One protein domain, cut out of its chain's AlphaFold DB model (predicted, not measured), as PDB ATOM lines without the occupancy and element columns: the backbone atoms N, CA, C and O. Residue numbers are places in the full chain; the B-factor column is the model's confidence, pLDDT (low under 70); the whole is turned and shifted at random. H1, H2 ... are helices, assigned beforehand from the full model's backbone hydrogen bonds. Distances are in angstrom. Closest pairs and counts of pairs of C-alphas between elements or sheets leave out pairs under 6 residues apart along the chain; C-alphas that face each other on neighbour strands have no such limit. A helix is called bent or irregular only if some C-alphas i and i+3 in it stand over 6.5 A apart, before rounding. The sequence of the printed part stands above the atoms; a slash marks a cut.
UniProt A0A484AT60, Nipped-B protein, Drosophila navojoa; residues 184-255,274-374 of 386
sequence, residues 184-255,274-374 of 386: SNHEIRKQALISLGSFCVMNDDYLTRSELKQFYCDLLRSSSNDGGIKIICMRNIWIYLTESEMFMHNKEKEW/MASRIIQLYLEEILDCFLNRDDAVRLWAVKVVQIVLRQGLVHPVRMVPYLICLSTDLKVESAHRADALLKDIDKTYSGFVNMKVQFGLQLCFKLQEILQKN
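What this domain is: This is residues 184 to 255 and 274 to 374 of the 386 residues of the protein "Nipped-B protein" of Drosophila navojoa (UniProt A0A484AT60). Four helices, H1, H4, H6 and H8, stack side by side as one layer, each running the same way as the next; H2, H3, the bent H5, H7 and H9 make a less regular second layer over one side of it. Residues 246 to 255 of H4 stick out. The printed part has 173 residues with nine named helices, H1 to H9 in chain order, and no named strand: all helix, mostly aligned. It is compact, with a radius of gyration of the C-alphas of 16.4 A and spans of 48 by 40 by 26 A.

How they stand to each other: H1, residues 186 to 202, touches H4, residues 227 to 255, at a shallow tilt of 18 degrees; the closest C-alphas, Gly 197 and Asn 236, are 4.4 A apart. H5, residues 274 to 291, assigned as one helix by its hydrogen bonds, is bent, with C-alphas 281 and 284 7.7 A apart; its arms are H5a, 274 to 281, and H5b, 284 to 291. H2, residues 204 to 208, touches H5a, and H3, residues 210 to 221, touches H5b with residues 217 to 221 alone, closest at C-alphas Thr 208 and Ile 278, 6.3 A, and Leu 220 and Glu 285, 5.9 A. H6, residues 295 to 310, touches H4 at Trp 238 and Val 304, the closest C-alphas, 5.4 A. H7, residues 320 to 326, and H8, residues 332 to 348, form a hairpin; H9, residues 352 to 372, touches H7, closest at C-alphas Pro 321 and Gly 360, 3.8 A. Every O i to N i+4 pair is within hydrogen-bond range in H3, H4, H5a, H6, H7 and H8, against 12 of 13 in H1, 2 of 4 in H5b, 14 of 17 in H9 and 0 of 1 in H2, where 2 of 2 O i to N i+3 pairs are.

Where its parts are: H1 begins at C-alpha 186 (189.203, 195.089, 242.082) and H9 ends at C-alpha 372 (187.219, 202.832, 214.059). H4 is 41.9 A long and H9 29.4 A; H9 is irregular, with C-alphas 355 and 358 7.8 A apart.

The domain as a whole: Residues 256 to 273 are not printed, and C-alphas 255 and 274 are 20.1 A apart across this cut. Of the links printed whole, none is long. Residues 251, 254 to 255 and 373 to 374 have pLDDT under 70.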
ATOM      1  N   SER A 184     194.085 197.315 246.040       84.81
ATOM      2  CA  SER A 184     194.509 196.619 244.816       84.81
ATOM      3  C   SER A 184     193.481 195.595 244.324       84.81
ATOM      4  O   SER A 184     193.441 195.287 243.134       84.81
ATOM      5  N   ASN A 185     192.655 195.054 245.227       87.44
ATOM      6  CA  ASN A 185     191.610 194.103 244.870       87.44
ATOM      7  C   ASN A 185     190.444 194.830 244.188       87.44
ATOM      8  O   ASN A 185     189.765 195.663 244.790       87.44
ATOM      9  N   HIS A 186     190.206 194.467 242.931       85.38
ATOM     10  CA  HIS A 186     189.203 195.089 242.082       85.38
ATOM     11  C   HIS A 186     187.769 194.929 242.602       85.38
ATOM     12  O   HIS A 186     186.982 195.864 242.482       85.38
ATOM     13  N   GLU A 187     187.432 193.785 243.202       85.81
ATOM     14  CA  GLU A 187     186.074 193.523 243.692       85.81
ATOM     15  C   GLU A 187     185.770 194.345 244.947       85.81
ATOM     16  O   GLU A 187     184.759 195.041 245.011       85.81
ATOM     17  N   ILE A 188     186.712 194.366 245.896       88.94
ATOM     18  CA  ILE A 188     186.619 195.197 247.105       88.94
ATOM     19  C   ILE A 188     186.491 196.669 246.715       88.94
ATOM     20  O   ILE A 188     185.636 197.377 247.236       88.94
ATOM     21  N   ARG A 189     187.293 197.120 245.747       89.81
ATOM     22  CA  ARG A 189     187.241 198.492 245.244       89.81
ATOM     23  C   ARG A 189     185.889 198.832 244.613       89.81
ATOM     24  O   ARG A 189     185.363 199.913 244.866       89.81
ATOM     25  N   LYS A 190     185.321 197.932 243.802       88.81
ATOM     26  CA  LYS A 190     183.985 198.111 243.212       88.81
ATOM     27  C   LYS A 190     182.914 198.213 244.292       88.81
ATOM     28  O   LYS A 190     182.118 199.149 244.252       88.81
ATOM     29  N   GLN A 191     182.931 197.308 245.265       89.81
ATOM     30  CA  GLN A 191     181.939 197.299 246.332       89.81
ATOM     31  C   GLN A 191     182.067 198.524 247.242       89.81
ATOM     32  O   GLN A 191     181.065 199.167 247.539       89.81
ATOM     33  N   ALA A 192     183.290 198.914 247.606       91.00
ATOM     34  CA  ALA A 192     183.547 200.124 248.382       91.00
ATOM     35  C   ALA A 192     183.041 201.381 247.662       91.00
ATOM     36  O   ALA A 192     182.401 202.223 248.285       91.00
ATOM     37  N   LEU A 193     183.243 201.480 246.342       92.12
ATOM     38  CA  LEU A 193     182.712 202.582 245.536       92.12
ATOM     39  C   LEU A 193     181.179 202.605 245.501       92.12
ATOM     40  O   LEU A 193     180.591 203.680 245.594       92.12
ATOM     41  N   ILE A 194     180.516 201.452 245.374       89.44
ATOM     42  CA  ILE A 194     179.044 201.369 245.407       89.44
ATOM     43  C   ILE A 194     178.514 201.803 246.783       89.44
ATOM     44  O   ILE A 194     177.568 202.594 246.869       89.44
ATOM     45  N   SER A 195     179.146 201.325 247.857       86.56
ATOM     46  CA  SER A 195     178.809 201.705 249.229       86.56
ATOM     47  C   SER A 195     179.023 203.197 249.472       86.56
ATOM     48  O   SER A 195     178.162 203.849 250.055       86.56
ATOM     49  N   LEU A 196     180.115 203.767 248.952       92.12
ATOM     50  CA  LEU A 196     180.399 205.200 249.029       92.12
ATOM     51  C   LEU A 196     179.334 206.034 248.313       92.12
ATOM     52  O   LEU A 196     178.881 207.040 248.846       92.12
ATOM     53  N   GLY A 197     178.873 205.586 247.143       87.69
ATOM     54  CA  GLY A 197     177.750 206.212 246.446       87.69
ATOM     55  C   GLY A 197     176.479 206.236 247.283       87.69
ATOM     56  O   GLY A 197     175.856 207.282 247.415       87.69
ATOM     57  N   SER A 198     176.135 205.097 247.884       84.94
ATOM     58  CA  SER A 198     174.942 204.955 248.731       84.94
ATOM     59  C   SER A 198     175.034 205.815 249.996       84.94
ATOM     60  O   SER A 198     174.070 206.479 250.364       84.94
ATOM     61  N   PHE A 199     176.213 205.875 250.619       87.31
ATOM     62  CA  PHE A 199     176.496 206.749 251.758       87.31
ATOM     63  C   PHE A 199     176.298 208.234 251.409       87.31
ATOM     64  O   PHE A 199     175.676 208.975 252.173       87.31
ATOM     65  N   CYS A 200     176.771 208.655 250.234       88.38
ATOM     66  CA  CYS A 200     176.662 210.031 249.760       88.38
ATOM     67  C   CYS A 200     175.237 210.467 249.391       88.38
ATOM     68  O   CYS A 200     174.997 211.665 249.320       88.38
ATOM     69  N   VAL A 201     174.290 209.548 249.170       83.94
ATOM     70  CA  VAL A 201     172.878 209.916 248.934       83.94
ATOM     71  C   VAL A 201     172.281 210.599 250.164       83.94
ATOM     72  O   VAL A 201     171.557 211.577 250.032       83.94
ATOM     73  N   MET A 202     172.609 210.086 251.353       78.94
ATOM     74  CA  MET A 202     172.124 210.618 252.630       78.94
ATOM     75  C   MET A 202     173.029 211.716 253.200       78.94
ATOM     76  O   MET A 202     172.612 212.456 254.083       78.94
ATOM     77  N   ASN A 203     174.276 211.788 252.727       84.50
ATOM     78  CA  ASN A 203     175.306 212.706 253.204       84.50
ATOM     79  C   ASN A 203     175.960 213.408 251.998       84.50
ATOM     80  O   ASN A 203     177.117 213.149 251.655       84.50
ATOM     81  N   ASP A 204     175.208 214.264 251.309       85.38
ATOM     82  CA  ASP A 204     175.601 214.853 250.023       85.38
ATOM     83  C   ASP A 204     176.740 215.879 250.130       85.38
ATOM     84  O   ASP A 204     177.509 216.049 249.179       85.38
ATOM     85  N   ASP A 205     176.955 216.464 251.312       88.31
ATOM     86  CA  ASP A 205     178.099 217.338 251.596       88.31
ATOM     87  C   ASP A 205     179.444 216.681 251.243       88.31
ATOM     88  O   ASP A 205     180.366 217.349 250.758       88.31
ATOM     89  N   TYR A 206     179.557 215.357 251.397       91.06
ATOM     90  CA  TYR A 206     180.774 214.607 251.078       91.06
ATOM     91  C   TYR A 206     181.084 214.601 249.575       91.06
ATOM     92  O   TYR A 206     182.257 214.591 249.206       91.06
ATOM     93  N   LEU A 207     180.078 214.706 248.695       91.44
ATOM     94  CA  LEU A 207     180.291 214.853 247.246       91.44
ATOM     95  C   LEU A 207     180.908 216.204 246.880       91.44
ATOM     96  O   LEU A 207     181.432 216.352 245.776       91.44
ATOM     97  N   THR A 208     180.861 217.191 247.774       92.19
ATOM     98  CA  THR A 208     181.501 218.496 247.560       92.19
ATOM     99  C   THR A 208     182.905 218.585 248.158       92.19
ATOM    100  O   THR A 208     183.653 219.502 247.801       92.19
ATOM    101  N   ARG A 209     183.287 217.634 249.025       93.00
ATOM    102  CA  ARG A 209     184.614 217.581 249.651       93.00
ATOM    103  C   ARG A 209     185.708 217.352 248.610       93.00
ATOM    104  O   ARG A 209     185.532 216.618 247.634       93.00
ATOM    105  N   SER A 210     186.857 217.991 248.817       93.56
ATOM    106  CA  SER A 210     187.963 217.959 247.859       93.56
ATOM    107  C   SER A 210     188.535 216.560 247.656       93.56
ATOM    108  O   SER A 210     188.899 216.247 246.524       93.56
ATOM    109  N   GLU A 211     188.587 215.727 248.701       93.31
ATOM    110  CA  GLU A 211     189.154 214.379 248.609       93.31
ATOM    111  C   GLU A 211     188.334 213.507 247.654       93.31
ATOM    112  O   GLU A 211     188.877 212.940 246.705       93.31
ATOM    113  N   LEU A 212     187.011 213.454 247.860       94.12
ATOM    114  CA  LEU A 212     186.122 212.654 247.019       94.12
ATOM    115  C   LEU A 212     186.025 213.221 245.605       94.12
ATOM    116  O   LEU A 212     186.077 212.466 244.634       94.12
ATOM    117  N   LYS A 213     185.947 214.552 245.482       95.00
ATOM    118  CA  LYS A 213     185.897 215.216 244.181       95.00
ATOM    119  C   LYS A 213     187.099 214.846 243.320       95.00
ATOM    120  O   LYS A 213     186.922 214.402 242.188       95.00
ATOM    121  N   GLN A 214     188.309 215.048 243.842       95.00
ATOM    122  CA  GLN A 214     189.537 214.745 243.106       95.00
ATOM    123  C   GLN A 214     189.584 213.266 242.734       95.00
ATOM    124  O   GLN A 214     189.808 212.938 241.572       95.00
ATOM    125  N   PHE A 215     189.251 212.391 243.685       94.12
ATOM    126  CA  PHE A 215     189.218 210.957 243.453       94.12
ATOM    127  C   PHE A 215     188.273 210.570 242.305       94.12
ATOM    128  O   PHE A 215     188.704 209.922 241.356       94.12
ATOM    129  N   TYR A 216     187.011 211.007 242.325       95.31
ATOM    130  CA  TYR A 216     186.046 210.722 241.254       95.31
ATOM    131  C   TYR A 216     186.469 211.309 239.900       95.31
ATOM    132  O   TYR A 216     186.399 210.608 238.886       95.31
ATOM    133  N   CYS A 217     186.960 212.552 239.862       94.75
ATOM    134  CA  CYS A 217     187.469 213.158 238.630       94.75
ATOM    135  C   CYS A 217     188.638 212.347 238.044       94.75
ATOM    136  O   CYS A 217     188.659 212.079 236.842       94.75
ATOM    137  N   ASP A 218     189.570 211.883 238.878       93.19
ATOM    138  CA  ASP A 218     190.699 211.053 238.448       93.19
ATOM    139  C   ASP A 218     190.238 209.683 237.929       93.19
ATOM    140  O   ASP A 218     190.752 209.187 236.917       93.19
ATOM    141  N   LEU A 219     189.221 209.083 238.566       92.56
ATOM    142  CA  LEU A 219     188.622 207.833 238.097       92.56
ATOM    143  C   LEU A 219     188.037 207.970 236.688       92.56
ATOM    144  O   LEU A 219     188.265 207.093 235.846       92.56
ATOM    145  N   LEU A 220     187.307 209.060 236.439       93.56
ATOM    146  CA  LEU A 220     186.646 209.340 235.165       93.56
ATOM    147  C   LEU A 220     187.647 209.722 234.062       93.56
ATOM    148  O   LEU A 220     187.541 209.207 232.944       93.56
ATOM    149  N   ARG A 221     188.659 210.546 234.374       91.56
ATOM    150  CA  ARG A 221     189.694 210.995 233.420       91.56
ATOM    151  C   ARG A 221     190.635 209.875 232.987       91.56
ATOM    152  O   ARG A 221     191.028 209.805 231.822       91.56
ATOM    153  N   SER A 222     191.006 208.984 233.902       86.69
ATOM    154  CA  SER A 222     192.000 207.945 233.625       86.69
ATOM    155  C   SER A 222     191.565 207.018 232.484       86.69
ATOM    156  O   SER A 222     190.505 206.395 232.525       86.69
ATOM    157  N   SER A 223     192.406 206.889 231.458       73.00
ATOM    158  CA  SER A 223     192.186 205.955 230.343       73.00
ATOM    159  C   SER A 223     192.606 204.513 230.666       73.00
ATOM    160  O   SER A 223     192.322 203.618 229.877       73.00
ATOM    161  N   SER A 224     193.283 204.283 231.799       70.44
ATOM    162  CA  SER A 224     193.751 202.958 232.239       70.44
ATOM    163  C   SER A 224     192.780 202.241 233.179       70.44
ATOM    164  O   SER A 224     192.952 201.051 233.433       70.44
ATOM    165  N   ASN A 225     191.775 202.945 233.704       73.31
ATOM    166  CA  ASN A 225     190.785 202.362 234.604       73.31
ATOM    167  C   ASN A 225     189.769 201.489 233.855       73.31
ATOM    168  O   ASN A 225     189.370 201.813 232.735       73.31
ATOM    169  N   ASP A 226     189.306 200.428 234.526       80.44
ATOM    170  CA  ASP A 226     188.208 199.575 234.062       80.44
ATOM    171  C   ASP A 226     186.958 200.416 233.753       80.44
ATOM    172  O   ASP A 226     186.576 201.291 234.541       80.44
ATOM    173  N   GLY A 227     186.291 200.122 232.632       86.25
ATOM    174  CA  GLY A 227     185.026 200.763 232.261       86.25
ATOM    175  C   GLY A 227     183.980 200.616 233.367       86.25
ATOM    176  O   GLY A 227     183.256 201.566 233.673       86.25
ATOM    177  N   GLY A 228     183.995 199.478 234.073       89.31
ATOM    178  CA  GLY A 228     183.145 199.221 235.233       89.31
ATOM    179  C   GLY A 228     183.311 200.231 236.374       89.31
ATOM    180  O   GLY A 228     182.318 200.636 236.971       89.31
ATOM    181  N   ILE A 229     184.531 200.702 236.655       91.12
ATOM    182  CA  ILE A 229     184.776 201.695 237.717       91.12
ATOM    183  C   ILE A 229     184.193 203.058 237.328       91.12
ATOM    184  O   ILE A 229     183.545 203.710 238.149       91.12
ATOM    185  N   LYS A 230     184.359 203.473 236.064       93.56
ATOM    186  CA  LYS A 230     183.761 204.721 235.556       93.56
ATOM    187  C   LYS A 230     182.239 204.675 235.617       93.56
ATOM    188  O   LYS A 230     181.605 205.649 236.012       93.56
ATOM    189  N   ILE A 231     181.666 203.527 235.260       94.25
ATOM    190  CA  ILE A 231     180.229 203.275 235.347       94.25
ATOM    191  C   ILE A 231     179.735 203.432 236.785       94.25
ATOM    192  O   ILE A 231     178.759 204.143 236.997       94.25
ATOM    193  N   ILE A 232     180.412 202.830 237.770       93.56
ATOM    194  CA  ILE A 232     180.028 202.962 239.185       93.56
ATOM    195  C   ILE A 232     180.116 204.425 239.639       93.56
ATOM    196  O   ILE A 232     179.177 204.928 240.243       93.56
ATOM    197  N   CYS A 233     181.184 205.141 239.281       94.94
ATOM    198  CA  CYS A 233     181.336 206.558 239.620       94.94
ATOM    199  C   CYS A 233     180.185 207.420 239.062       94.94
ATOM    200  O   CYS A 233     179.577 208.201 239.793       94.94
ATOM    201  N   MET A 234     179.840 207.253 237.778       95.69
ATOM    202  CA  MET A 234     178.703 207.955 237.165       95.69
ATOM    203  C   MET A 234     177.367 207.523 237.772       95.69
ATOM    204  O   MET A 234     176.486 208.357 237.978       95.69
ATOM    205  N   ARG A 235     177.214 206.233 238.092       95.00
ATOM    206  CA  ARG A 235     176.032 205.687 238.763       95.00
ATOM    207  C   ARG A 235     175.833 206.323 240.135       95.00
ATOM    208  O   ARG A 235     174.703 206.662 240.449       95.00
ATOM    209  N   ASN A 236     176.886 206.524 240.920       94.25
ATOM    210  CA  ASN A 236     176.787 207.151 242.239       94.25
ATOM    211  C   ASN A 236     176.204 208.569 242.144       94.25
ATOM    212  O   ASN A 236     175.264 208.902 242.862       94.25
ATOM    213  N   ILE A 237     176.702 209.371 241.195       95.25
ATOM    214  CA  ILE A 237     176.170 210.715 240.923       95.25
ATOM    215  C   ILE A 237     174.720 210.628 240.432       95.25
ATOM    216  O   ILE A 237     173.863 211.386 240.879       95.25
ATOM    217  N   TRP A 238     174.423 209.686 239.535       94.44
ATOM    218  CA  TRP A 238     173.074 209.480 239.009       94.44
ATOM    219  C   TRP A 238     172.055 209.102 240.095       94.44
ATOM    220  O   TRP A 238     170.949 209.644 240.089       94.44
ATOM    221  N   ILE A 239     172.415 208.203 241.021       87.19
ATOM    222  CA  ILE A 239     171.553 207.795 242.141       87.19
ATOM    223  C   ILE A 239     171.259 209.011 243.016       87.19
ATOM    224  O   ILE A 239     170.092 209.301 243.242       87.19
ATOM    225  N   TYR A 240     172.285 209.763 243.430       91.19
ATOM    226  CA  TYR A 240     172.094 210.974 244.234       91.19
ATOM    227  C   TYR A 240     171.117 211.961 243.574       91.19
ATOM    228  O   TYR A 240     170.139 212.377 244.193       91.19
ATOM    229  N   LEU A 241     171.327 212.290 242.294       90.19
ATOM    230  CA  LEU A 241     170.447 213.221 241.581       90.19
ATOM    231  C   LEU A 241     169.011 212.691 241.480       90.19
ATOM    232  O   LEU A 241     168.065 213.459 241.638       90.19
ATOM    233  N   THR A 242     168.837 211.391 241.253       85.94
ATOM    234  CA  THR A 242     167.508 210.769 241.165       85.94
ATOM    235  C   THR A 242     166.787 210.791 242.513       85.94
ATOM    236  O   THR A 242     165.631 211.207 242.579       85.94
ATOM    237  N   GLU A 243     167.470 210.407 243.591       80.62
ATOM    238  CA  GLU A 243     166.901 210.397 244.943       80.62
ATOM    239  C   GLU A 243     166.582 211.814 245.428       80.62
ATOM    240  O   GLU A 243     165.519 212.036 246.002       80.62
ATOM    241  N   SER A 244     167.431 212.801 245.117       81.12
ATOM    242  CA  SER A 244     167.163 214.207 245.449       81.12
ATOM    243  C   SER A 244     165.883 214.742 244.782       81.12
ATOM    244  O   SER A 244     165.095 215.434 245.422       81.12
ATOM    245  N   GLU A 245     165.607 214.366 243.527       82.44
ATOM    246  CA  GLU A 245     164.372 214.734 242.816       82.44
ATOM    247  C   GLU A 245     163.147 214.036 243.408       82.44
ATOM    248  O   GLU A 245     162.108 214.672 243.590       82.44
ATOM    249  N   MET A 246     163.263 212.752 243.760       77.00
ATOM    250  CA  MET A 246     162.189 212.019 244.439       77.00
ATOM    251  C   MET A 246     161.890 212.601 245.822       77.00
ATOM    252  O   MET A 246     160.722 212.760 246.183       77.00
ATOM    253  N   PHE A 247     162.926 212.965 246.578       75.50
ATOM    254  CA  PHE A 247     162.789 213.612 247.876       75.50
ATOM    255  C   PHE A 247     162.062 214.956 247.755       75.50
ATOM    256  O   PHE A 247     161.090 215.190 248.475       75.50
ATOM    257  N   MET A 248     162.463 215.805 246.799       73.81
ATOM    258  CA  MET A 248     161.789 217.083 246.538       73.81
ATOM    259  C   MET A 248     160.321 216.890 246.140       73.81
ATOM    260  O   MET A 248     159.448 217.547 246.703       73.81
ATOM    261  N   HIS A 249     160.025 215.942 245.246       72.31
ATOM    262  CA  HIS A 249     158.654 215.628 244.823       72.31
ATOM    263  C   HIS A 249     157.771 215.139 245.978       72.31
ATOM    264  O   HIS A 249     156.590 215.478 246.072       72.31
ATOM    265  N   ASN A 250     158.324 214.330 246.881       71.81
ATOM    266  CA  ASN A 250     157.591 213.859 248.055       71.81
ATOM    267  C   ASN A 250     157.352 214.990 249.060       71.81
ATOM    268  O   ASN A 250     156.234 215.121 249.559       71.81
ATOM    269  N   LYS A 251     158.349 215.855 249.282       68.94
ATOM    270  CA  LYS A 251     158.201 217.046 250.126       68.94
ATOM    271  C   LYS A 251     157.146 218.008 249.570       68.94
ATOM    272  O   LYS A 251     156.345 218.532 250.337       68.94
ATOM    273  N   GLU A 252     157.063 218.178 248.249       72.81
ATOM    274  CA  GLU A 252     156.021 218.985 247.593       72.81
ATOM    275  C   GLU A 252     154.606 218.419 247.823       72.81
ATOM    276  O   GLU A 252     153.674 219.163 248.121       72.81
ATOM    277  N   LYS A 253     154.425 217.093 247.787       70.31
ATOM    278  CA  LYS A 253     153.126 216.471 248.125       70.31
ATOM    279  C   LYS A 253     152.732 216.669 249.589       70.31
ATOM    280  O   LYS A 253     151.545 216.696 249.917       70.31
ATOM    281  N   GLU A 254     153.710 216.735 250.488       67.38
ATOM    282  CA  GLU A 254     153.483 216.952 251.920       67.38
ATOM    283  C   GLU A 254     153.298 218.434 252.267       67.38
ATOM    284  O   GLU A 254     152.556 218.748 253.203       67.38
ATOM    285  N   TRP A 255     153.865 219.339 251.462       65.81
ATOM    286  CA  TRP A 255     153.695 220.788 251.573       65.81
ATOM    287  C   TRP A 255     152.222 221.202 251.613       65.81
ATOM    288  O   TRP A 255     151.826 222.027 252.439       65.81
ATOM    289  N   MET A 274     172.037 222.406 246.183       87.44
ATOM    290  CA  MET A 274     173.109 221.415 246.370       87.44
ATOM    291  C   MET A 274     173.264 220.465 245.180       87.44
ATOM    292  O   MET A 274     174.382 220.251 244.707       87.44
ATOM    293  N   ALA A 275     172.161 219.960 244.618       90.19
ATOM    294  CA  ALA A 275     172.198 219.101 243.432       90.19
ATOM    295  C   ALA A 275     172.858 219.795 242.227       90.19
ATOM    296  O   ALA A 275     173.712 219.204 241.558       90.19
ATOM    297  N   SER A 276     172.536 221.076 241.998       92.19
ATOM    298  CA  SER A 276     173.145 221.879 240.930       92.19
ATOM    299  C   SER A 276     174.637 222.121 241.175       92.19
ATOM    300  O   SER A 276     175.441 222.026 240.242       92.19
ATOM    301  N   ARG A 277     175.044 222.390 242.422       92.56
ATOM    302  CA  ARG A 277     176.462 222.544 242.776       92.56
ATOM    303  C   ARG A 277     177.243 221.258 242.518       92.56
ATOM    304  O   ARG A 277     178.293 221.317 241.884       92.56
ATOM    305  N   ILE A 278     176.734 220.117 242.978       94.00
ATOM    306  CA  ILE A 278     177.402 218.815 242.852       94.00
ATOM    307  C   ILE A 278     177.614 218.458 241.384       94.00
ATOM    308  O   ILE A 278     178.749 218.194 240.994       94.00
ATOM    309  N   ILE A 279     176.578 218.512 240.539       95.31
ATOM    310  CA  ILE A 279     176.758 218.135 239.131       95.31
ATOM    311  C   ILE A 279     177.776 219.033 238.420       95.31
ATOM    312  O   ILE A 279     178.575 218.541 237.626       95.31
ATOM    313  N   GLN A 280     177.814 220.331 238.732       94.44
ATOM    314  CA  GLN A 280     178.779 221.252 238.130       94.44
ATOM    315  C   GLN A 280     180.240 220.905 238.456       94.44
ATOM    316  O   GLN A 280     181.116 221.257 237.669       94.44
ATOM    317  N   LEU A 281     180.508 220.199 239.563       95.06
ATOM    318  CA  LEU A 281     181.857 219.751 239.929       95.06
ATOM    319  C   LEU A 281     182.363 218.579 239.080       95.06
ATOM    320  O   LEU A 281     183.576 218.448 238.952       95.06
ATOM    321  N   TYR A 282     181.457 217.756 238.539       96.81
ATOM    322  CA  TYR A 282     181.781 216.495 237.853       96.81
ATOM    323  C   TYR A 282     181.406 216.481 236.365       96.81
ATOM    324  O   TYR A 282     181.769 215.559 235.636       96.81
ATOM    325  N   LEU A 283     180.624 217.462 235.901       95.88
ATOM    326  CA  LEU A 283     180.021 217.437 234.570       95.88
ATOM    327  C   LEU A 283     181.056 217.364 233.444       95.88
ATOM    328  O   LEU A 283     180.800 216.708 232.441       95.88
ATOM    329  N   GLU A 284     182.193 218.043 233.575       95.44
ATOM    330  CA  GLU A 284     183.214 218.070 232.524       95.44
ATOM    331  C   GLU A 284     183.769 216.664 232.256       95.44
ATOM    332  O   GLU A 284     183.729 216.188 231.124       95.44
ATOM    333  N   GLU A 285     184.143 215.943 233.310       95.81
ATOM    334  CA  GLU A 285     184.660 214.578 233.229       95.81
ATOM    335  C   GLU A 285     183.600 213.565 232.774       95.81
ATOM    336  O   GLU A 285     183.912 212.579 232.099       95.81
ATOM    337  N   ILE A 286     182.331 213.798 233.118       96.81
ATOM    338  CA  ILE A 286     181.212 212.975 232.641       96.81
ATOM    339  C   ILE A 286     180.983 213.198 231.142       96.81
ATOM    340  O   ILE A 286     180.720 212.241 230.414       96.81
ATOM    341  N   LEU A 287     181.107 214.434 230.653       96.56
ATOM    342  CA  LEU A 287     180.994 214.729 229.223       96.56
ATOM    343  C   LEU A 287     182.152 214.115 228.430       96.56
ATOM    344  O   LEU A 287     181.916 213.557 227.359       96.56
ATOM    345  N   ASP A 288     183.367 214.096 228.978       94.75
ATOM    346  CA  ASP A 288     184.501 213.398 228.362       94.75
ATOM    347  C   ASP A 288     184.243 211.887 228.196       94.75
ATOM    348  O   ASP A 288     184.707 211.268 227.232       94.75
ATOM    349  N   CYS A 289     183.430 211.281 229.069       95.31
ATOM    350  CA  CYS A 289     183.052 209.869 228.957       95.31
ATOM    351  C   CYS A 289     182.198 209.548 227.716       95.31
ATOM    352  O   CYS A 289     182.126 208.379 227.334       95.31
ATOM    353  N   PHE A 290     181.623 210.540 227.024       95.25
ATOM    354  CA  PHE A 290     180.952 210.335 225.729       95.25
ATOM    355  C   PHE A 290     181.923 209.913 224.621       95.25
ATOM    356  O   PHE A 290     181.508 209.294 223.645       95.25
ATOM    357  N   LEU A 291     183.213 210.223 224.771       93.62
ATOM    358  CA  LEU A 291     184.271 209.823 223.845       93.62
ATOM    359  C   LEU A 291     184.987 208.539 224.293       93.62
ATOM    360  O   LEU A 291     186.028 208.181 223.744       93.62
ATOM    361  N   ASN A 292     184.451 207.828 225.288       91.94
ATOM    362  CA  ASN A 292     185.025 206.565 225.730       91.94
ATOM    363  C   ASN A 292     184.765 205.454 224.701       91.94
ATOM    364  O   ASN A 292     183.727 205.431 224.040       91.94
ATOM    365  N   ARG A 293     185.697 204.506 224.572       89.06
ATOM    366  CA  ARG A 293     185.579 203.381 223.635       89.06
ATOM    367  C   ARG A 293     184.502 202.379 224.057       89.06
ATOM    368  O   ARG A 293     183.853 201.796 223.190       89.06
ATOM    369  N   ASP A 294     184.309 202.201 225.358       90.88
ATOM    370  CA  ASP A 294     183.301 201.307 225.930       90.88
ATOM    371  C   ASP A 294     181.885 201.900 225.768       90.88
ATOM    372  O   ASP A 294     181.623 203.032 226.187       90.88
ATOM    373  N   ASP A 295     180.974 201.153 225.136       91.38
ATOM    374  CA  ASP A 295     179.592 201.581 224.902       91.38
ATOM    375  C   ASP A 295     178.762 201.650 226.187       91.38
ATOM    376  O   ASP A 295     177.891 202.516 226.302       91.38
ATOM    377  N   ALA A 296     179.060 200.812 227.183       92.94
ATOM    378  CA  ALA A 296     178.395 200.859 228.478       92.94
ATOM    379  C   ALA A 296     178.760 202.140 229.244       92.94
ATOM    380  O   ALA A 296     177.888 202.759 229.859       92.94
ATOM    381  N   VAL A 297     180.016 202.591 229.155       94.88
ATOM    382  CA  VAL A 297     180.453 203.874 229.735       94.88
ATOM    383  C   VAL A 297     179.709 205.040 229.075       94.88
ATOM    384  O   VAL A 297     179.149 205.881 229.779       94.88
ATOM    385  N   ARG A 298     179.619 205.067 227.737       95.25
ATOM    386  CA  ARG A 298     178.864 206.112 227.015       95.25
ATOM    387  C   ARG A 298     177.374 206.111 227.378       95.25
ATOM    388  O   ARG A 298     176.790 207.175 227.587       95.25
ATOM    389  N   LEU A 299     176.767 204.929 227.521       94.25
ATOM    390  CA  LEU A 299     175.371 204.788 227.946       94.25
ATOM    391  C   LEU A 299     175.132 205.357 229.354       94.25
ATOM    392  O   LEU A 299     174.114 206.004 229.601       94.25
ATOM    393  N   TRP A 300     176.053 205.133 230.292       95.88
ATOM    394  CA  TRP A 300     175.944 205.708 231.636       95.88
ATOM    395  C   TRP A 300     176.151 207.223 231.651       95.88
ATOM    396  O   TRP A 300     175.422 207.918 232.358       95.88
ATOM    397  N   ALA A 301     177.045 207.750 230.812       97.19
ATOM    398  CA  ALA A 301     177.231 209.191 230.673       97.19
ATOM    399  C   ALA A 301     175.943 209.890 230.194       97.19
ATOM    400  O   ALA A 301     175.521 210.888 230.783       97.19
ATOM    401  N   VAL A 302     175.242 209.330 229.194       96.94
ATOM    402  CA  VAL A 302     173.959 209.897 228.739       96.94
ATOM    403  C   VAL A 302     172.834 209.735 229.758       96.94
ATOM    404  O   VAL A 302     171.987 210.617 229.853       96.94
ATOM    405  N   LYS A 303     172.830 208.671 230.574       95.44
ATOM    406  CA  LYS A 303     171.870 208.527 231.685       95.44
ATOM    407  C   LYS A 303     172.025 209.644 232.722       95.44
ATOM    408  O   LYS A 303     171.017 210.165 233.196       95.44
ATOM    409  N   VAL A 304     173.260 210.047 233.039       96.88
ATOM    410  CA  VAL A 304     173.507 211.220 233.893       96.88
ATOM    411  C   VAL A 304     173.059 212.499 233.184       96.88
ATOM    412  O   VAL A 304     172.277 213.265 233.728       96.88
ATOM    413  N   VAL A 305     173.465 212.730 231.937       97.38
ATOM    414  CA  VAL A 305     173.049 213.943 231.206       97.38
ATOM    415  C   VAL A 305     171.521 214.054 231.084       97.38
ATOM    416  O   VAL A 305     170.971 215.147 231.212       97.38
ATOM    417  N   GLN A 306     170.818 212.931 230.923       95.44
ATOM    418  CA  GLN A 306     169.359 212.874 230.913       95.44
ATOM    419  C   GLN A 306     168.750 213.403 232.220       95.44
ATOM    420  O   GLN A 306     167.811 214.196 232.156       95.44
ATOM    421  N   ILE A 307     169.267 212.991 233.387       93.88
ATOM    422  CA  ILE A 307     168.739 213.452 234.681       93.88
ATOM    423  C   ILE A 307     168.999 214.952 234.882       93.88
ATOM    424  O   ILE A 307     168.106 215.694 235.280       93.88
ATOM    425  N   VAL A 308     170.186 215.417 234.486       95.12
ATOM    426  CA  VAL A 308     170.616 216.821 234.600       95.12
ATOM    427  C   VAL A 308     169.757 217.752 233.748       95.12
ATOM    428  O   VAL A 308     169.356 218.818 234.213       95.12
ATOM    429  N   LEU A 309     169.463 217.348 232.509       94.12
ATOM    430  CA  LEU A 309     168.592 218.096 231.602       94.12
ATOM    431  C   LEU A 309     167.141 218.095 232.078       94.12
ATOM    432  O   LEU A 309     166.501 219.143 232.050       94.12
ATOM    433  N   ARG A 310     166.635 216.943 232.539       91.69
ATOM    434  CA  ARG A 310     165.261 216.808 233.040       91.69
ATOM    435  C   ARG A 310     164.995 217.717 234.238       91.69
ATOM    436  O   ARG A 310     163.950 218.352 234.284       91.69
ATOM    437  N   GLN A 311     165.938 217.781 235.174       90.19
ATOM    438  CA  GLN A 311     165.835 218.598 236.385       90.19
ATOM    439  C   GLN A 311     166.215 220.075 236.161       90.19
ATOM    440  O   GLN A 311     166.041 220.894 237.055       90.19
ATOM    441  N   GLY A 312     166.764 220.435 234.995       90.94
ATOM    442  CA  GLY A 312     167.180 221.811 234.698       90.94
ATOM    443  C   GLY A 312     168.391 222.301 235.504       90.94
ATOM    444  O   GLY A 312     168.593 223.507 235.623       90.94
ATOM    445  N   LEU A 313     169.218 221.394 236.042       91.50
ATOM    446  CA  LEU A 313     170.331 221.747 236.939       91.50
ATOM    447  C   LEU A 313     171.460 222.521 236.251       91.50
ATOM    448  O   LEU A 313     172.205 223.247 236.913       91.50
ATOM    449  N   VAL A 314     171.627 222.320 234.938       92.62
ATOM    450  CA  VAL A 314     172.668 222.951 234.117       92.62
ATOM    451  C   VAL A 314     172.092 223.345 232.762       92.62
ATOM    452  O   VAL A 314     171.338 222.597 232.142       92.62
ATOM    453  N   HIS A 315     172.510 224.507 232.259       90.94
ATOM    454  CA  HIS A 315     172.059 225.022 230.972       90.94
ATOM    455  C   HIS A 315     172.384 224.062 229.796       90.94
ATOM    456  O   HIS A 315     173.550 223.685 229.610       90.94
ATOM    457  N   PRO A 316     171.402 223.722 228.933       92.81
ATOM    458  CA  PRO A 316     171.506 222.635 227.950       92.81
ATOM    459  C   PRO A 316     172.584 222.833 226.881       92.81
ATOM    460  O   PRO A 316     173.169 221.865 226.398       92.81
ATOM    461  N   VAL A 317     172.906 224.084 226.537       92.94
ATOM    462  CA  VAL A 317     173.852 224.437 225.458       92.94
ATOM    463  C   VAL A 317     175.225 223.768 225.587       92.94
ATOM    464  O   VAL A 317     175.870 223.516 224.569       92.94
ATOM    465  N   ARG A 318     175.688 223.471 226.810       92.06
ATOM    466  CA  ARG A 318     176.975 222.784 227.028       92.06
ATOM    467  C   ARG A 318     176.935 221.303 226.643       92.06
ATOM    468  O   ARG A 318     177.958 220.766 226.237       92.06
ATOM    469  N   MET A 319     175.775 220.658 226.748       95.25
ATOM    470  CA  MET A 319     175.597 219.215 226.541       95.25
ATOM    471  C   MET A 319     175.226 218.875 225.089       95.25
ATOM    472  O   MET A 319     175.530 217.782 224.620       95.25
ATOM    473  N   VAL A 320     174.640 219.826 224.347       96.69
ATOM    474  CA  VAL A 320     174.205 219.644 222.949       96.69
ATOM    475  C   VAL A 320     175.287 219.033 222.038       96.69
ATOM    476  O   VAL A 320     174.971 218.055 221.362       96.69
ATOM    477  N   PRO A 321     176.553 219.511 222.007       97.25
ATOM    478  CA  PRO A 321     177.580 218.906 221.153       97.25
ATOM    479  C   PRO A 321     177.807 217.411 221.426       97.25
ATOM    480  O   PRO A 321     177.980 216.631 220.493       97.25
ATOM    481  N   TYR A 322     177.777 217.006 222.697       97.44
ATOM    482  CA  TYR A 322     177.990 215.620 223.119       97.44
ATOM    483  C   TYR A 322     176.790 214.730 222.784       97.44
ATOM    484  O   TYR A 322     176.968 213.579 222.393       97.44
ATOM    485  N   LEU A 323     175.571 215.269 222.852       97.06
ATOM    486  CA  LEU A 323     174.372 214.555 222.411       97.06
ATOM    487  C   LEU A 323     174.351 214.355 220.888       97.06
ATOM    488  O   LEU A 323     174.051 213.257 220.432       97.06
ATOM    489  N   ILE A 324     174.740 215.369 220.102       95.81
ATOM    490  CA  ILE A 324     174.902 215.230 218.639       95.81
ATOM    491  C   ILE A 324     175.974 214.182 218.319       95.81
ATOM    492  O   ILE A 324     175.823 213.392 217.396       95.81
ATOM    493  N   CYS A 325     177.058 214.147 219.095       95.19
ATOM    494  CA  CYS A 325     178.084 213.120 218.966       95.19
ATOM    495  C   CYS A 325     177.514 211.711 219.182       95.19
ATOM    496  O   CYS A 325     177.738 210.810 218.369       95.19
ATOM    497  N   LEU A 326     176.757 211.526 220.264       95.06
ATOM    498  CA  LEU A 326     176.231 210.227 220.669       95.06
ATOM    499  C   LEU A 326     175.087 209.714 219.782       95.06
ATOM    500  O   LEU A 326     174.874 208.507 219.731       95.06
ATOM    501  N   SER A 327     174.388 210.572 219.034       93.94
ATOM    502  CA  SER A 327     173.399 210.099 218.049       93.94
ATOM    503  C   SER A 327     174.025 209.264 216.923       93.94
ATOM    504  O   SER A 327     173.327 208.510 216.252       93.94
ATOM    505  N   THR A 328     175.352 209.333 216.752       90.56
ATOM    506  CA  THR A 328     176.116 208.517 215.789       90.56
ATOM    507  C   THR A 328     176.701 207.226 216.382       90.56
ATOM    508  O   THR A 328     177.506 206.555 215.731       90.56
ATOM    509  N   ASP A 329     176.354 206.883 217.626       89.94
ATOM    510  CA  ASP A 329     176.867 205.699 218.321       89.94
ATOM    511  C   ASP A 329     176.381 204.387 217.674       89.94
ATOM    512  O   ASP A 329     175.247 204.272 217.212       89.94
ATOM    513  N   LEU A 330     177.234 203.359 217.705       85.44
ATOM    514  CA  LEU A 330     176.903 201.991 217.301       85.44
ATOM    515  C   LEU A 330     175.812 201.377 218.191       85.44
ATOM    516  O   LEU A 330     175.040 200.522 217.750       85.44
ATOM    517  N   LYS A 331     175.751 201.789 219.464       87.62
ATOM    518  CA  LYS A 331     174.720 201.331 220.394       87.62
ATOM    519  C   LYS A 331     173.429 202.118 220.176       87.62
ATOM    520  O   LYS A 331     173.275 203.233 220.668       87.62
ATOM    521  N   VAL A 332     172.458 201.467 219.535       89.12
ATOM    522  CA  VAL A 332     171.126 202.028 219.230       89.12
ATOM    523  C   VAL A 332     170.436 202.636 220.458       89.12
ATOM    524  O   VAL A 332     169.801 203.679 220.353       89.12
ATOM    525  N   GLU A 333     170.572 202.022 221.639       90.50
ATOM    526  CA  GLU A 333     169.988 202.569 222.871       90.50
ATOM    527  C   GLU A 333     170.560 203.952 223.223       90.50
ATOM    528  O   GLU A 333     169.796 204.870 223.528       90.50
ATOM    529  N   SER A 334     171.884 204.114 223.163       91.31
ATOM    530  CA  SER A 334     172.562 205.384 223.440       91.31
ATOM    531  C   SER A 334     172.162 206.452 222.422       91.31
ATOM    532  O   SER A 334     171.813 207.568 222.813       91.31
ATOM    533  N   ALA A 335     172.132 206.087 221.136       92.81
ATOM    534  CA  ALA A 335     171.753 206.985 220.049       92.81
ATOM    535  C   ALA A 335     170.299 207.468 220.176       92.81
ATOM    536  O   ALA A 335     170.042 208.670 220.176       92.81
ATOM    537  N   HIS A 336     169.346 206.554 220.398       93.75
ATOM    538  CA  HIS A 336     167.937 206.913 220.585       93.75
ATOM    539  C   HIS A 336     167.711 207.821 221.802       93.75
ATOM    540  O   HIS A 336     166.886 208.735 221.734       93.75
ATOM    541  N   ARG A 337     168.428 207.595 222.914       95.00
ATOM    542  CA  ARG A 337     168.361 208.482 224.091       95.00
ATOM    543  C   ARG A 337     168.885 209.876 223.761       95.00
ATOM    544  O   ARG A 337     168.244 210.857 224.129       95.00
ATOM    545  N   ALA A 338     170.012 209.966 223.060       96.44
ATOM    546  CA  ALA A 338     170.584 211.243 222.652       96.44
ATOM    547  C   ALA A 338     169.646 212.022 221.714       96.44
ATOM    548  O   ALA A 338     169.402 213.204 221.944       96.44
ATOM    549  N   ASP A 339     169.046 211.349 220.729       95.75
ATOM    550  CA  ASP A 339     168.075 211.954 219.810       95.75
ATOM    551  C   ASP A 339     166.814 212.445 220.522       95.75
ATOM    552  O   ASP A 339     166.297 213.514 220.196       95.75
ATOM    553  N   ALA A 340     166.301 211.680 221.489       95.56
ATOM    554  CA  ALA A 340     165.163 212.104 222.300       95.56
ATOM    555  C   ALA A 340     165.492 213.388 223.077       95.56
ATOM    556  O   ALA A 340     164.748 214.361 222.990       95.56
ATOM    557  N   LEU A 341     166.656 213.434 223.736       96.38
ATOM    558  CA  LEU A 341     167.113 214.620 224.463       96.38
ATOM    559  C   LEU A 341     167.315 215.831 223.545       96.38
ATOM    560  O   LEU A 341     166.949 216.943 223.913       96.38
ATOM    561  N   LEU A 342     167.867 215.640 222.344       96.56
ATOM    562  CA  LEU A 342     168.029 216.721 221.367       96.56
ATOM    563  C   LEU A 342     166.684 217.286 220.905       96.56
ATOM    564  O   LEU A 342     166.544 218.504 220.811       96.56
ATOM    565  N   LYS A 343     165.693 216.421 220.656       95.25
ATOM    566  CA  LYS A 343     164.328 216.840 220.303       95.25
ATOM    567  C   LYS A 343     163.669 217.622 221.437       95.25
ATOM    568  O   LYS A 343     163.045 218.647 221.176       95.25
ATOM    569  N   ASP A 344     163.834 217.169 222.677       94.62
ATOM    570  CA  ASP A 344     163.283 217.851 223.850       94.62
ATOM    571  C   ASP A 344     163.939 219.225 224.065       94.62
ATOM    572  O   ASP A 344     163.246 220.210 224.342       94.62
ATOM    573  N   ILE A 345     165.259 219.320 223.863       94.88
ATOM    574  CA  ILE A 345     165.987 220.594 223.904       94.88
ATOM    575  C   ILE A 345     165.494 221.532 222.803       94.88
ATOM    576  O   ILE A 345     165.208 222.680 223.110       94.88
ATOM    577  N   ASP A 346     165.376 221.084 221.551       93.38
ATOM    578  CA  ASP A 346     164.961 221.954 220.439       93.38
ATOM    579  C   ASP A 346     163.508 222.433 220.583       93.38
ATOM    580  O   ASP A 346     163.193 223.590 220.306       93.38
ATOM    581  N   LYS A 347     162.631 221.573 221.116       94.38
ATOM    582  CA  LYS A 347     161.244 221.930 221.437       94.38
ATOM    583  C   LYS A 347     161.159 223.011 222.517       94.38
ATOM    584  O   LYS A 347     160.286 223.873 222.446       94.38
ATOM    585  N   THR A 348     162.031 222.946 223.521       93.25
ATOM    586  CA  THR A 348     162.021 223.866 224.672       93.25
ATOM    587  C   THR A 348     162.806 225.149 224.385       93.25
ATOM    588  O   THR A 348     162.405 226.236 224.790       93.25
ATOM    589  N   TYR A 349     163.908 225.030 223.645       91.25
ATOM    590  CA  TYR A 349     164.878 226.081 223.354       91.25
ATOM    591  C   TYR A 349     165.218 226.093 221.859       91.25
ATOM    592  O   TYR A 349     166.281 225.629 221.428       91.25
ATOM    593  N   SER A 350     164.301 226.643 221.062       89.94
ATOM    594  CA  SER A 350     164.452 226.728 219.607       89.94
ATOM    595  C   SER A 350     165.789 227.359 219.206       89.94
ATOM    596  O   SER A 350     166.171 228.428 219.688       89.94
ATOM    597  N   GLY A 351     166.520 226.678 218.321       89.69
ATOM    598  CA  GLY A 351     167.783 227.160 217.763       89.69
ATOM    599  C   GLY A 351     169.038 226.797 218.561       89.69
ATOM    600  O   GLY A 351     170.138 226.921 218.020       89.69
ATOM    601  N   PHE A 352     168.927 226.274 219.789       92.12
ATOM    602  CA  PHE A 352     170.099 225.861 220.578       92.12
ATOM    603  C   PHE A 352     170.891 224.735 219.914       92.12
ATOM    604  O   PHE A 352     172.124 224.748 219.943       92.12
ATOM    605  N   VAL A 353     170.191 223.786 219.284       92.12
ATOM    606  CA  VAL A 353     170.829 222.708 218.521       92.12
ATOM    607  C   VAL A 353     171.629 223.298 217.361       92.12
ATOM    608  O   VAL A 353     172.832 223.054 217.263       92.12
ATOM    609  N   ASN A 354     171.003 224.175 216.567       92.12
ATOM    610  CA  ASN A 354     171.618 224.838 215.410       92.12
ATOM    611  C   ASN A 354     172.896 225.607 215.779       92.12
ATOM    612  O   ASN A 354     173.902 225.505 215.080       92.12
ATOM    613  N   MET A 355     172.900 226.303 216.919       93.38
ATOM    614  CA  MET A 355     174.067 227.050 217.410       93.38
ATOM    615  C   MET A 355     175.288 226.171 217.720       93.38
ATOM    616  O   MET A 355     176.409 226.679 217.807       93.38
ATOM    617  N   LYS A 356     175.093 224.868 217.943       94.62
ATOM    618  CA  LYS A 356     176.137 223.943 218.400       94.62
ATOM    619  C   LYS A 356     176.458 222.817 217.422       94.62
ATOM    620  O   LYS A 356     177.366 222.037 217.709       94.62
ATOM    621  N   VAL A 357     175.822 222.788 216.248       93.88
ATOM    622  CA  VAL A 357     176.049 221.767 215.208       93.88
ATOM    623  C   VAL A 357     177.526 221.629 214.847       93.88
ATOM    624  O   VAL A 357     178.032 220.513 214.821       93.88
ATOM    625  N   GLN A 358     178.248 222.734 214.631       95.75
ATOM    626  CA  GLN A 358     179.666 222.675 214.248       95.75
ATOM    627  C   GLN A 358     180.520 221.933 215.292       95.75
ATOM    628  O   GLN A 358     181.329 221.080 214.932       95.75
ATOM    629  N   PHE A 359     180.320 222.226 216.580       95.31
ATOM    630  CA  PHE A 359     181.026 221.544 217.666       95.31
ATOM    631  C   PHE A 359     180.582 220.084 217.798       95.31
ATOM    632  O   PHE A 359     181.417 219.211 218.025       95.31
ATOM    633  N   GLY A 360     179.287 219.810 217.606       94.69
ATOM    634  CA  GLY A 360     178.750 218.452 217.568       94.69
ATOM    635  C   GLY A 360     179.417 217.604 216.487       94.69
ATOM    636  O   GLY A 360     179.957 216.552 216.795       94.69
ATOM    637  N   LEU A 361     179.495 218.105 215.249       94.06
ATOM    638  CA  LEU A 361     180.137 217.413 214.125       94.06
ATOM    639  C   LEU A 361     181.627 217.131 214.367       94.06
ATOM    640  O   LEU A 361     182.120 216.062 214.006       94.06
ATOM    641  N   GLN A 362     182.347 218.058 215.007       94.81
ATOM    642  CA  GLN A 362     183.742 217.833 215.403       94.81
ATOM    643  C   GLN A 362     183.870 216.696 216.424       94.81
ATOM    644  O   GLN A 362     184.782 215.876 216.314       94.81
ATOM    645  N   LEU A 363     182.966 216.631 217.406       95.38
ATOM    646  CA  LEU A 363     182.933 215.537 218.377       95.38
ATOM    647  C   LEU A 363     182.519 214.215 217.722       95.38
ATOM    648  O   LEU A 363     183.174 213.212 217.993       95.38
ATOM    649  N   CYS A 364     181.543 214.212 216.804       93.25
ATOM    650  CA  CYS A 364     181.185 213.025 216.020       93.25
ATOM    651  C   CYS A 364     182.420 212.451 215.323       93.25
ATOM    652  O   CYS A 364     182.704 211.264 215.444       93.25
ATOM    653  N   PHE A 365     183.185 213.298 214.626       91.44
ATOM    654  CA  PHE A 365     184.404 212.868 213.946       91.44
ATOM    655  C   PHE A 365     185.411 212.245 214.921       91.44
ATOM    656  O   PHE A 365     185.922 211.158 214.654       91.44
ATOM    657  N   LYS A 366     185.646 212.881 216.079       91.56
ATOM    658  CA  LYS A 366     186.529 212.340 217.126       91.56
ATOM    659  C   LYS A 366     186.045 210.989 217.652       91.56
ATOM    660  O   LYS A 366     186.849 210.070 217.779       91.56
ATOM    661  N   LEU A 367     184.750 210.843 217.937       90.94
ATOM    662  CA  LEU A 367     184.182 209.578 218.404       90.94
ATOM    663  C   LEU A 367     184.359 208.479 217.356       90.94
ATOM    664  O   LEU A 367     184.847 207.400 217.679       90.94
ATOM    665  N   GLN A 368     184.029 208.756 216.093       89.62
ATOM    666  CA  GLN A 368     184.189 207.779 215.015       89.62
ATOM    667  C   GLN A 368     185.659 207.394 214.812       89.62
ATOM    668  O   GLN A 368     185.963 206.218 214.632       89.62
ATOM    669  N   GLU A 369     186.592 208.340 214.937       88.56
ATOM    670  CA  GLU A 369     188.025 208.044 214.910       88.56
ATOM    671  C   GLU A 369     188.434 207.083 216.047       88.56
ATOM    672  O   GLU A 369     189.181 206.130 215.817       88.56
ATOM    673  N   ILE A 370     187.922 207.288 217.267       88.06
ATOM    674  CA  ILE A 370     188.192 206.427 218.432       88.06
ATOM    675  C   ILE A 370     187.616 205.018 218.233       88.06
ATOM    676  O   ILE A 370     188.291 204.028 218.526       88.06
ATOM    677  N   LEU A 371     186.389 204.914 217.717       85.31
ATOM    678  CA  LEU A 371     185.708 203.635 217.513       85.31
ATOM    679  C   LEU A 371     186.322 202.825 216.361       85.31
ATOM    680  O   LEU A 371     186.417 201.600 216.455       85.31
ATOM    681  N   GLN A 372     186.775 203.489 215.294       79.75
ATOM    682  CA  GLN A 372     187.219 202.832 214.059       79.75
ATOM    683  C   GLN A 372     188.733 202.526 214.012       79.75
ATOM    684  O   GLN A 372     189.155 201.680 213.222       79.75
ATOM    685  N   LYS A 373     189.558 203.112 214.899       67.31
ATOM    686  CA  LYS A 373     191.041 203.012 214.919       67.31
ATOM    687  C   LYS A 373     191.660 201.600 215.006       67.31
ATOM    688  O   LYS A 373     192.876 201.479 214.896       67.31
ATOM    689  N   ASN A 374     190.882 200.528 215.192       51.91
ATOM    690  CA  ASN A 374     191.398 199.155 215.329       51.91
ATOM    691  C   ASN A 374     190.938 198.145 214.266       51.91
ATOM    692  O   ASN A 374     191.303 196.972 214.365       51.91
TER     693      ASN A 374